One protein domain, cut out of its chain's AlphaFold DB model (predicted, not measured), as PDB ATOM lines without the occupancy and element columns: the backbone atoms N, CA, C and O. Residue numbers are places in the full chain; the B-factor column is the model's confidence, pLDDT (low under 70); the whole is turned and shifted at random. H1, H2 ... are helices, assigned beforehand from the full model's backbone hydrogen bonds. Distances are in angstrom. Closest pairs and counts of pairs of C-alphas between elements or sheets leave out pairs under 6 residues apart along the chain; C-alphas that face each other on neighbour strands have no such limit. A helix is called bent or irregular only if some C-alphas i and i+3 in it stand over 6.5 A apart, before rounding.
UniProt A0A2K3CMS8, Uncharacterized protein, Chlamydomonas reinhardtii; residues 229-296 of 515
ATOM      1  N   ALA A 229     168.252 172.103 145.845       65.94
ATOM      2  CA  ALA A 229     167.471 171.972 147.075       65.94
ATOM      3  C   ALA A 229     167.604 173.214 147.977       65.94
ATOM      4  O   ALA A 229     166.576 173.725 148.427       65.94
ATOM      5  N   GLU A 230     168.814 173.767 148.157       59.34
ATOM      6  CA  GLU A 230     169.001 175.030 148.886       59.34
ATOM      7  C   GLU A 230     168.237 176.195 148.245       59.34
ATOM      8  O   GLU A 230     167.564 176.945 148.948       59.34
ATOM      9  N   GLN A 231     168.289 176.350 146.918       60.38
ATOM     10  CA  GLN A 231     167.578 177.437 146.231       60.38
ATOM     11  C   GLN A 231     166.059 177.326 146.399       60.38
ATOM     12  O   GLN A 231     165.392 178.336 146.625       60.38
ATOM     13  N   ARG A 232     165.501 176.106 146.358       68.81
ATOM     14  CA  ARG A 232     164.073 175.880 146.629       68.81
ATOM     15  C   ARG A 232     163.712 176.201 148.076       68.81
ATOM     16  O   ARG A 232     162.691 176.842 148.309       68.81
ATOM     17  N   GLN A 233     164.544 175.807 149.038       68.25
ATOM     18  CA  GLN A 233     164.329 176.134 150.450       68.25
ATOM     19  C   GLN A 233     164.386 177.644 150.698       68.25
ATOM     20  O   GLN A 233     163.506 178.180 151.367       68.25
ATOM     21  N   GLN A 234     165.354 178.349 150.108       68.88
ATOM     22  CA  GLN A 234     165.451 179.808 150.189       68.88
ATOM     23  C   GLN A 234     164.237 180.495 149.557       68.88
ATOM     24  O   GLN A 234     163.686 181.426 150.141       68.88
ATOM     25  N   HIS A 235     163.777 180.015 148.398       69.44
ATOM     26  CA  HIS A 235     162.592 180.556 147.736       69.44
ATOM     27  C   HIS A 235     161.313 180.333 148.565       69.44
ATOM     28  O   HIS A 235     160.503 181.248 148.710       69.44
ATOM     29  N   LEU A 236     161.133 179.144 149.155       73.88
ATOM     30  CA  LEU A 236     160.007 178.848 150.050       73.88
ATOM     31  C   LEU A 236     160.066 179.672 151.340       73.88
ATOM     32  O   LEU A 236     159.041 180.194 151.772       73.88
ATOM     33  N   ALA A 237     161.253 179.840 151.926       68.81
ATOM     34  CA  ALA A 237     161.452 180.674 153.107       68.81
ATOM     35  C   ALA A 237     161.145 182.151 152.814       68.81
ATOM     36  O   ALA A 237     160.451 182.798 153.595       68.81
ATOM     37  N   ALA A 238     161.586 182.674 151.665       67.44
ATOM     38  CA  ALA A 238     161.269 184.031 151.226       67.44
ATOM     39  C   ALA A 238     159.762 184.214 150.981       67.44
ATOM     40  O   ALA A 238     159.191 185.222 151.395       67.44
ATOM     41  N   HIS A 239     159.102 183.226 150.369       66.69
ATOM     42  CA  HIS A 239     157.652 183.241 150.181       66.69
ATOM     43  C   HIS A 239     156.905 183.218 151.523       66.69
ATOM     44  O   HIS A 239     155.996 184.016 151.737       66.69
ATOM     45  N   ALA A 240     157.304 182.348 152.454       67.50
ATOM     46  CA  ALA A 240     156.719 182.276 153.790       67.50
ATOM     47  C   ALA A 240     156.926 183.579 154.580       67.50
ATOM     48  O   ALA A 240     155.999 184.057 155.230       67.50
ATOM     49  N   ALA A 241     158.106 184.196 154.479       63.97
ATOM     50  CA  ALA A 241     158.395 185.486 155.101       63.97
ATOM     51  C   ALA A 241     157.557 186.625 154.492       63.97
ATOM     52  O   ALA A 241     157.042 187.469 155.225       63.97
ATOM     53  N   ALA A 242     157.376 186.639 153.168       59.97
ATOM     54  CA  ALA A 242     156.535 187.617 152.485       59.97
ATOM     55  C   ALA A 242     155.051 187.467 152.862       59.97
ATOM     56  O   ALA A 242     154.380 188.470 153.108       59.97
ATOM     57  N   GLU A 243     154.549 186.233 152.960       69.75
ATOM     58  CA  GLU A 243     153.197 185.946 153.455       69.75
ATOM     59  C   GLU A 243     153.034 186.367 154.920       69.75
ATOM     60  O   GLU A 243     152.093 187.086 155.254       69.75
ATOM     61  N   ALA A 244     153.991 186.034 155.789       66.50
ATOM     62  CA  ALA A 244     153.974 186.470 157.182       66.50
ATOM     63  C   ALA A 244     153.959 188.006 157.302       66.50
ATOM     64  O   ALA A 244     153.167 188.561 158.067       66.50
ATOM     65  N   ALA A 245     154.768 188.707 156.501       64.50
ATOM     66  CA  ALA A 245     154.789 190.167 156.455       64.50
ATOM     67  C   ALA A 245     153.462 190.752 155.944       64.50
ATOM     68  O   ALA A 245     152.963 191.728 156.507       64.50
ATOM     69  N   ARG A 246     152.846 190.141 154.924       66.38
ATOM     70  CA  ARG A 246     151.515 190.532 154.433       66.38
ATOM     71  C   ARG A 246     150.444 190.357 155.503       66.38
ATOM     72  O   ARG A 246     149.657 191.274 155.723       66.38
ATOM     73  N   VAL A 247     150.431 189.225 156.204       71.75
ATOM     74  CA  VAL A 247     149.477 188.955 157.291       71.75
ATOM     75  C   VAL A 247     149.673 189.926 158.460       71.75
ATOM     76  O   VAL A 247     148.694 190.455 159.004       71.75
ATOM     77  N   ALA A 248     150.924 190.228 158.812       68.88
ATOM     78  CA  ALA A 248     151.259 191.212 159.837       68.88
ATOM     79  C   ALA A 248     150.824 192.637 159.446       68.88
ATOM     80  O   ALA A 248     150.313 193.368 160.294       68.88
ATOM     81  N   ALA A 249     150.950 193.004 158.168       67.81
ATOM     82  CA  ALA A 249     150.567 194.314 157.645       67.81
ATOM     83  C   ALA A 249     149.061 194.469 157.353       67.81
ATOM     84  O   ALA A 249     148.592 195.596 157.192       67.81
ATOM     85  N   MET A 250     148.289 193.375 157.281       72.88
ATOM     86  CA  MET A 250     146.843 193.451 157.039       72.88
ATOM     87  C   MET A 250     146.123 194.215 158.158       72.88
ATOM     88  O   MET A 250     146.235 193.880 159.339       72.88
ATOM     89  N   ALA A 251     145.314 195.200 157.765       75.00
ATOM     90  CA  ALA A 251     144.404 195.891 158.675       75.00
ATOM     91  C   ALA A 251     143.342 194.924 159.233       75.00
ATOM     92  O   ALA A 251     143.014 193.915 158.605       75.00
ATOM     93  N   ALA A 252     142.764 195.240 160.398       74.75
ATOM     94  CA  ALA A 252     141.776 194.378 161.059       74.75
ATOM     95  C   ALA A 252     140.582 194.022 160.148       74.75
ATOM     96  O   ALA A 252     140.169 192.865 160.107       74.75
ATOM     97  N   GLU A 253     140.094 194.978 159.355       67.12
ATOM     98  CA  GLU A 253     139.016 194.759 158.379       67.12
ATOM     99  C   GLU A 253     139.422 193.783 157.265       67.12
ATOM    100  O   GLU A 253     138.655 192.893 156.908       67.12
ATOM    101  N   GLN A 254     140.653 193.889 156.752       63.47
ATOM    102  CA  GLN A 254     141.171 192.969 155.733       63.47
ATOM    103  C   GLN A 254     141.349 191.556 156.292       63.47
ATOM    104  O   GLN A 254     141.007 190.586 155.620       63.47
ATOM    105  N   ARG A 255     141.804 191.424 157.547       72.31
ATOM    106  CA  ARG A 255     141.872 190.122 158.230       72.31
ATOM    107  C   ARG A 255     140.488 189.504 158.397       72.31
ATOM    108  O   ARG A 255     140.324 188.321 158.125       72.31
ATOM    109  N   GLN A 256     139.486 190.289 158.794       73.69
ATOM    110  CA  GLN A 256     138.108 189.806 158.919       73.69
ATOM    111  C   GLN A 256     137.530 189.361 157.572       73.69
ATOM    112  O   GLN A 256     136.929 188.293 157.495       73.69
ATOM    113  N   GLN A 257     137.758 190.126 156.500       73.50
ATOM    114  CA  GLN A 257     137.341 189.743 155.148       73.50
ATOM    115  C   GLN A 257     138.034 188.460 154.679       73.50
ATOM    116  O   GLN A 257     137.378 187.578 154.128       73.50
ATOM    117  N   HIS A 258     139.335 188.319 154.941       73.38
ATOM    118  CA  HIS A 258     140.090 187.117 154.598       73.38
ATOM    119  C   HIS A 258     139.596 185.887 155.376       73.38
ATOM    120  O   HIS A 258     139.412 184.821 154.792       73.38
ATOM    121  N   LEU A 259     139.332 186.024 156.680       78.44
ATOM    122  CA  LEU A 259     138.764 184.952 157.504       78.44
ATOM    123  C   LEU A 259     137.349 184.573 157.052       78.44
ATOM    124  O   LEU A 259     137.036 183.389 156.975       78.44
ATOM    125  N   ALA A 260     136.513 185.551 156.698       75.19
ATOM    126  CA  ALA A 260     135.173 185.300 156.174       75.19
ATOM    127  C   ALA A 260     135.215 184.564 154.824       75.19
ATOM    128  O   ALA A 260     134.459 183.616 154.617       75.19
ATOM    129  N   ALA A 261     136.128 184.952 153.929       74.75
ATOM    130  CA  ALA A 261     136.339 184.266 152.656       74.75
ATOM    131  C   ALA A 261     136.855 182.832 152.858       74.75
ATOM    132  O   ALA A 261     136.374 181.911 152.201       74.75
ATOM    133  N   HIS A 262     137.786 182.631 153.797       77.81
ATOM    134  CA  HIS A 262     138.283 181.304 154.151       77.81
ATOM    135  C   HIS A 262     137.168 180.416 154.719       77.81
ATOM    136  O   HIS A 262     136.978 179.300 154.247       77.81
ATOM    137  N   ALA A 263     136.375 180.928 155.665       76.19
ATOM    138  CA  ALA A 263     135.241 180.207 156.240       76.19
ATOM    139  C   ALA A 263     134.183 179.851 155.181       76.19
ATOM    140  O   ALA A 263     133.654 178.742 155.185       76.19
ATOM    141  N   ALA A 264     133.903 180.754 154.235       73.62
ATOM    142  CA  ALA A 264     132.995 180.482 153.122       73.62
ATOM    143  C   ALA A 264     133.544 179.395 152.180       73.62
ATOM    144  O   ALA A 264     132.796 178.516 151.750       73.62
ATOM    145  N   ALA A 265     134.845 179.423 151.882       71.94
ATOM    146  CA  ALA A 265     135.499 178.411 151.058       71.94
ATOM    147  C   ALA A 265     135.524 177.036 151.746       71.94
ATOM    148  O   ALA A 265     135.256 176.026 151.096       71.94
ATOM    149  N   GLU A 266     135.795 176.981 153.052       79.00
ATOM    150  CA  GLU A 266     135.710 175.741 153.829       79.00
ATOM    151  C   GLU A 266     134.283 175.205 153.892       79.00
ATOM    152  O   GLU A 266     134.072 174.026 153.620       79.00
ATOM    153  N   ALA A 267     133.289 176.057 154.156       76.12
ATOM    154  CA  ALA A 267     131.886 175.651 154.155       76.12
ATOM    155  C   ALA A 267     131.463 175.074 152.792       76.12
ATOM    156  O   ALA A 267     130.806 174.035 152.739       76.12
ATOM    157  N   ALA A 268     131.896 175.695 151.690       78.06
ATOM    158  CA  ALA A 268     131.653 175.186 150.344       78.06
ATOM    159  C   ALA A 268     132.329 173.825 150.112       78.06
ATOM    160  O   ALA A 268     131.690 172.914 149.588       78.06
ATOM    161  N   ARG A 269     133.588 173.653 150.545       77.00
ATOM    162  CA  ARG A 269     134.307 172.368 150.463       77.00
ATOM    163  C   ARG A 269     133.608 171.270 151.259       77.00
ATOM    164  O   ARG A 269     133.439 170.173 150.741       77.00
ATOM    165  N   VAL A 270     133.176 171.562 152.485       80.19
ATOM    166  CA  VAL A 270     132.456 170.606 153.340       80.19
ATOM    167  C   VAL A 270     131.108 170.228 152.724       80.19
ATOM    168  O   VAL A 270     130.748 169.052 152.732       80.19
ATOM    169  N   ALA A 271     130.386 171.187 152.136       79.38
ATOM    170  CA  ALA A 271     129.089 170.941 151.507       79.38
ATOM    171  C   ALA A 271     129.171 169.972 150.313       79.38
ATOM    172  O   ALA A 271     128.264 169.161 150.127       79.38
ATOM    173  N   VAL A 272     130.257 170.025 149.532       79.50
ATOM    174  CA  VAL A 272     130.461 169.158 148.354       79.50
ATOM    175  C   VAL A 272     131.256 167.883 148.651       79.50
ATOM    176  O   VAL A 272     131.430 167.049 147.766       79.50
ATOM    177  N   MET A 273     131.748 167.713 149.881       83.88
ATOM    178  CA  MET A 273     132.589 166.580 150.267       83.88
ATOM    179  C   MET A 273     131.803 165.262 150.204       83.88
ATOM    180  O   MET A 273     130.700 165.170 150.754       83.88
ATOM    181  N   ALA A 274     132.376 164.228 149.584       85.81
ATOM    182  CA  ALA A 274     131.785 162.887 149.549       85.81
ATOM    183  C   ALA A 274     131.762 162.242 150.950       85.81
ATOM    184  O   ALA A 274     132.553 162.606 151.820       85.81
ATOM    185  N   ALA A 275     130.870 161.273 151.186       83.12
ATOM    186  CA  ALA A 275     130.714 160.639 152.502       83.12
ATOM    187  C   ALA A 275     132.014 159.986 153.014       83.12
ATOM    188  O   ALA A 275     132.378 160.180 154.171       83.12
ATOM    189  N   GLU A 276     132.754 159.302 152.140       82.56
ATOM    190  CA  GLU A 276     134.050 158.685 152.464       82.56
ATOM    191  C   GLU A 276     135.102 159.731 152.858       82.56
ATOM    192  O   GLU A 276     135.783 159.592 153.871       82.56
ATOM    193  N   GLN A 277     135.178 160.840 152.117       81.50
ATOM    194  CA  GLN A 277     136.075 161.953 152.439       81.50
ATOM    195  C   GLN A 277     135.705 162.613 153.775       81.50
ATOM    196  O   GLN A 277     136.594 162.971 154.546       81.50
ATOM    197  N   ARG A 278     134.407 162.725 154.101       82.81
ATOM    198  CA  ARG A 278     133.956 163.220 155.415       82.81
ATOM    199  C   ARG A 278     134.377 162.283 156.538       82.81
ATOM    200  O   ARG A 278     134.831 162.759 157.573       82.81
ATOM    201  N   GLN A 279     134.250 160.971 156.347       83.12
ATOM    202  CA  GLN A 279     134.680 159.982 157.337       83.12
ATOM    203  C   GLN A 279     136.193 160.038 157.566       83.12
ATOM    204  O   GLN A 279     136.628 160.095 158.713       83.12
ATOM    205  N   GLN A 280     136.987 160.117 156.495       85.94
ATOM    206  CA  GLN A 280     138.440 160.287 156.588       85.94
ATOM    207  C   GLN A 280     138.816 161.594 157.297       85.94
ATOM    208  O   GLN A 280     139.678 161.595 158.174       85.94
ATOM    209  N   HIS A 281     138.135 162.699 156.981       85.19
ATOM    210  CA  HIS A 281     138.361 163.988 157.634       85.19
ATOM    211  C   HIS A 281     138.012 163.949 159.131       85.19
ATOM    212  O   HIS A 281     138.770 164.457 159.956       85.19
ATOM    213  N   LEU A 282     136.891 163.327 159.509       87.12
ATOM    214  CA  LEU A 282     136.499 163.153 160.911       87.12
ATOM    215  C   LEU A 282     137.470 162.243 161.671       87.12
ATOM    216  O   LEU A 282     137.817 162.550 162.809       87.12
ATOM    217  N   ALA A 283     137.946 161.165 161.043       86.50
ATOM    218  CA  ALA A 283     138.947 160.278 161.626       86.50
ATOM    219  C   ALA A 283     140.283 161.004 161.847       86.50
ATOM    220  O   ALA A 283     140.855 160.923 162.934       86.50
ATOM    221  N   ALA A 284     140.743 161.784 160.863       87.88
ATOM    222  CA  ALA A 284     141.940 162.611 160.989       87.88
ATOM    223  C   ALA A 284     141.788 163.675 162.089       87.88
ATOM    224  O   ALA A 284     142.698 163.869 162.895       87.88
ATOM    225  N   HIS A 285     140.623 164.321 162.174       88.31
ATOM    226  CA  HIS A 285     140.326 165.285 163.232       88.31
ATOM    227  C   HIS A 285     140.317 164.631 164.621       88.31
ATOM    228  O   HIS A 285     140.897 165.168 165.561       88.31
ATOM    229  N   ALA A 286     139.712 163.448 164.761       85.81
ATOM    230  CA  ALA A 286     139.715 162.691 166.010       85.81
ATOM    231  C   ALA A 286     141.134 162.264 166.424       85.81
ATOM    232  O   ALA A 286     141.494 162.391 167.595       85.81
ATOM    233  N   ALA A 287     141.961 161.825 165.471       86.88
ATOM    234  CA  ALA A 287     143.362 161.487 165.712       86.88
ATOM    235  C   ALA A 287     144.184 162.717 166.138       86.88
ATOM    236  O   ALA A 287     144.944 162.647 167.104       86.88
ATOM    237  N   ALA A 288     143.988 163.863 165.480       88.19
ATOM    238  CA  ALA A 288     144.638 165.120 165.846       88.19
ATOM    239  C   ALA A 288     144.205 165.605 167.239       88.19
ATOM    240  O   ALA A 288     145.038 166.044 168.033       88.19
ATOM    241  N   GLU A 289     142.919 165.484 167.580       88.31
ATOM    242  CA  GLU A 289     142.436 165.772 168.930       88.31
ATOM    243  C   GLU A 289     143.044 164.840 169.978       88.31
ATOM    244  O   GLU A 289     143.412 165.306 171.057       88.31
ATOM    245  N   ALA A 290     143.154 163.543 169.685       86.44
ATOM    246  CA  ALA A 290     143.774 162.578 170.585       86.44
ATOM    247  C   ALA A 290     145.255 162.912 170.819       86.44
ATOM    248  O   ALA A 290     145.687 162.980 171.969       86.44
ATOM    249  N   ALA A 291     146.002 163.221 169.754       89.19
ATOM    250  CA  ALA A 291     147.398 163.648 169.841       89.19
ATOM    251  C   ALA A 291     147.553 164.952 170.640       89.19
ATOM    252  O   ALA A 291     148.403 165.040 171.527       89.19
ATOM    253  N   ARG A 292     146.680 165.942 170.402       92.69
ATOM    254  CA  ARG A 292     146.649 167.192 171.174       92.69
ATOM    255  C   ARG A 292     146.435 166.917 172.658       92.69
ATOM    256  O   ARG A 292     147.159 167.465 173.477       92.69
ATOM    257  N   ARG A 293     145.466 166.063 173.014       87.50
ATOM    258  CA  ARG A 293     145.171 165.719 174.418       87.50
ATOM    259  C   ARG A 293     146.313 164.951 175.082       87.50
ATOM    260  O   ARG A 293     146.580 165.184 176.258       87.50
ATOM    261  N   ALA A 294     146.982 164.070 174.341       88.75
ATOM    262  CA  ALA A 294     148.161 163.357 174.821       88.75
ATOM    263  C   ALA A 294     149.318 164.325 175.132       88.75
ATOM    264  O   ALA A 294     149.984 164.159 176.152       88.75
ATOM    265  N   GLY A 295     149.498 165.362 174.306       89.25
ATOM    266  CA  GLY A 295     150.537 166.383 174.468       89.25
ATOM    267  C   GLY A 295     150.225 167.521 175.448       89.25
ATOM    268  O   GLY A 295     151.096 168.357 175.664       89.25
ATOM    269  N   MET A 296     149.022 167.587 176.031       92.69
ATOM    270  CA  MET A 296     148.705 168.614 177.033       92.69
ATOM    271  C   MET A 296     149.496 168.389 178.320       92.69
ATOM    272  O   MET A 296     149.637 167.253 178.766       92.69
TER     273      MET A 296
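Overview. This is residues 229 to 296 of the 515 residues of an uncharacterized protein of Chlamydomonas reinhardtii (UniProt A0A2K3CMS8). Three straight helices of nearly equal length follow one another end to end in an open, twisted frame: H2 is the base, and H1 and H3 are two arms that rise from its two ends, making a V-shaped corner with it at each. The arms stay apart from each other, the middle between the three helices is empty, and no core forms. The printed part has 68 residues with three named helices, in the order H1, H2, H3, and no named strand; the class is all helix. The whole is extended, with a radius of gyration of the C-alphas of 17.3 A, and the C-alphas span 37 by 34 by 28 A.

Arrangement. Start at residue 229: H1 holds residues 229 to 249, and after a tight link of 2 residues you come to H2, residues 252 to 272. These two are close but not clearly touching; look at Val 247 and Arg 255, whose C-alphas are the closest of the pair at 7.8 A. Their lines stand at a steep tilt of 63 degrees, and they run opposite ways. A second tight link of 2 residues leads to H3, residues 275 to 294. H2 and H3 are also close but not clearly touching, and here the closest C-alphas are those of Val 270 and Arg 278, 7.8 A apart. Their lines stand at a steep tilt of 53 degrees, and they run opposite ways. H1 and H3 are apart. In H1, H2 and H3 you will find every O i to N i+4 pair within hydrogen-bond range.

Along the chain. Find C-alpha 229 at (167.471, 171.972, 147.075); from there H1 runs 29.9 A to C-alpha 249 at (150.567, 194.314, 157.645). H2 runs 30.4 A from Ala 252 to Val 272. H3 runs 28.5 A from Ala 275 to Ala 294, whose C-alpha is at (148.161, 163.357, 174.821). No helix is bent or irregular.

Size, cuts and confidence. The two C-alphas farthest apart are those of Glu 230 and Ala 275, at 41.1 A, and the first and last printed C-alphas, of Ala 229 and Met 296, are 35.5 A apart. The printed part has no cut, and no link is long. Residues 229 to 246 of H1, 259 to 269 of H2, and 282 to 296, of which 282 to 294 belong to H3, stand free. In the B-factor column the mean pLDDT of the printed part is 76.6; look for the 21 residues under 70 at 229 to 235, 237 to 246, 248 to 249 and 253 to 254. The mean is 67 for H1, 75 for H2 and 86 for H3.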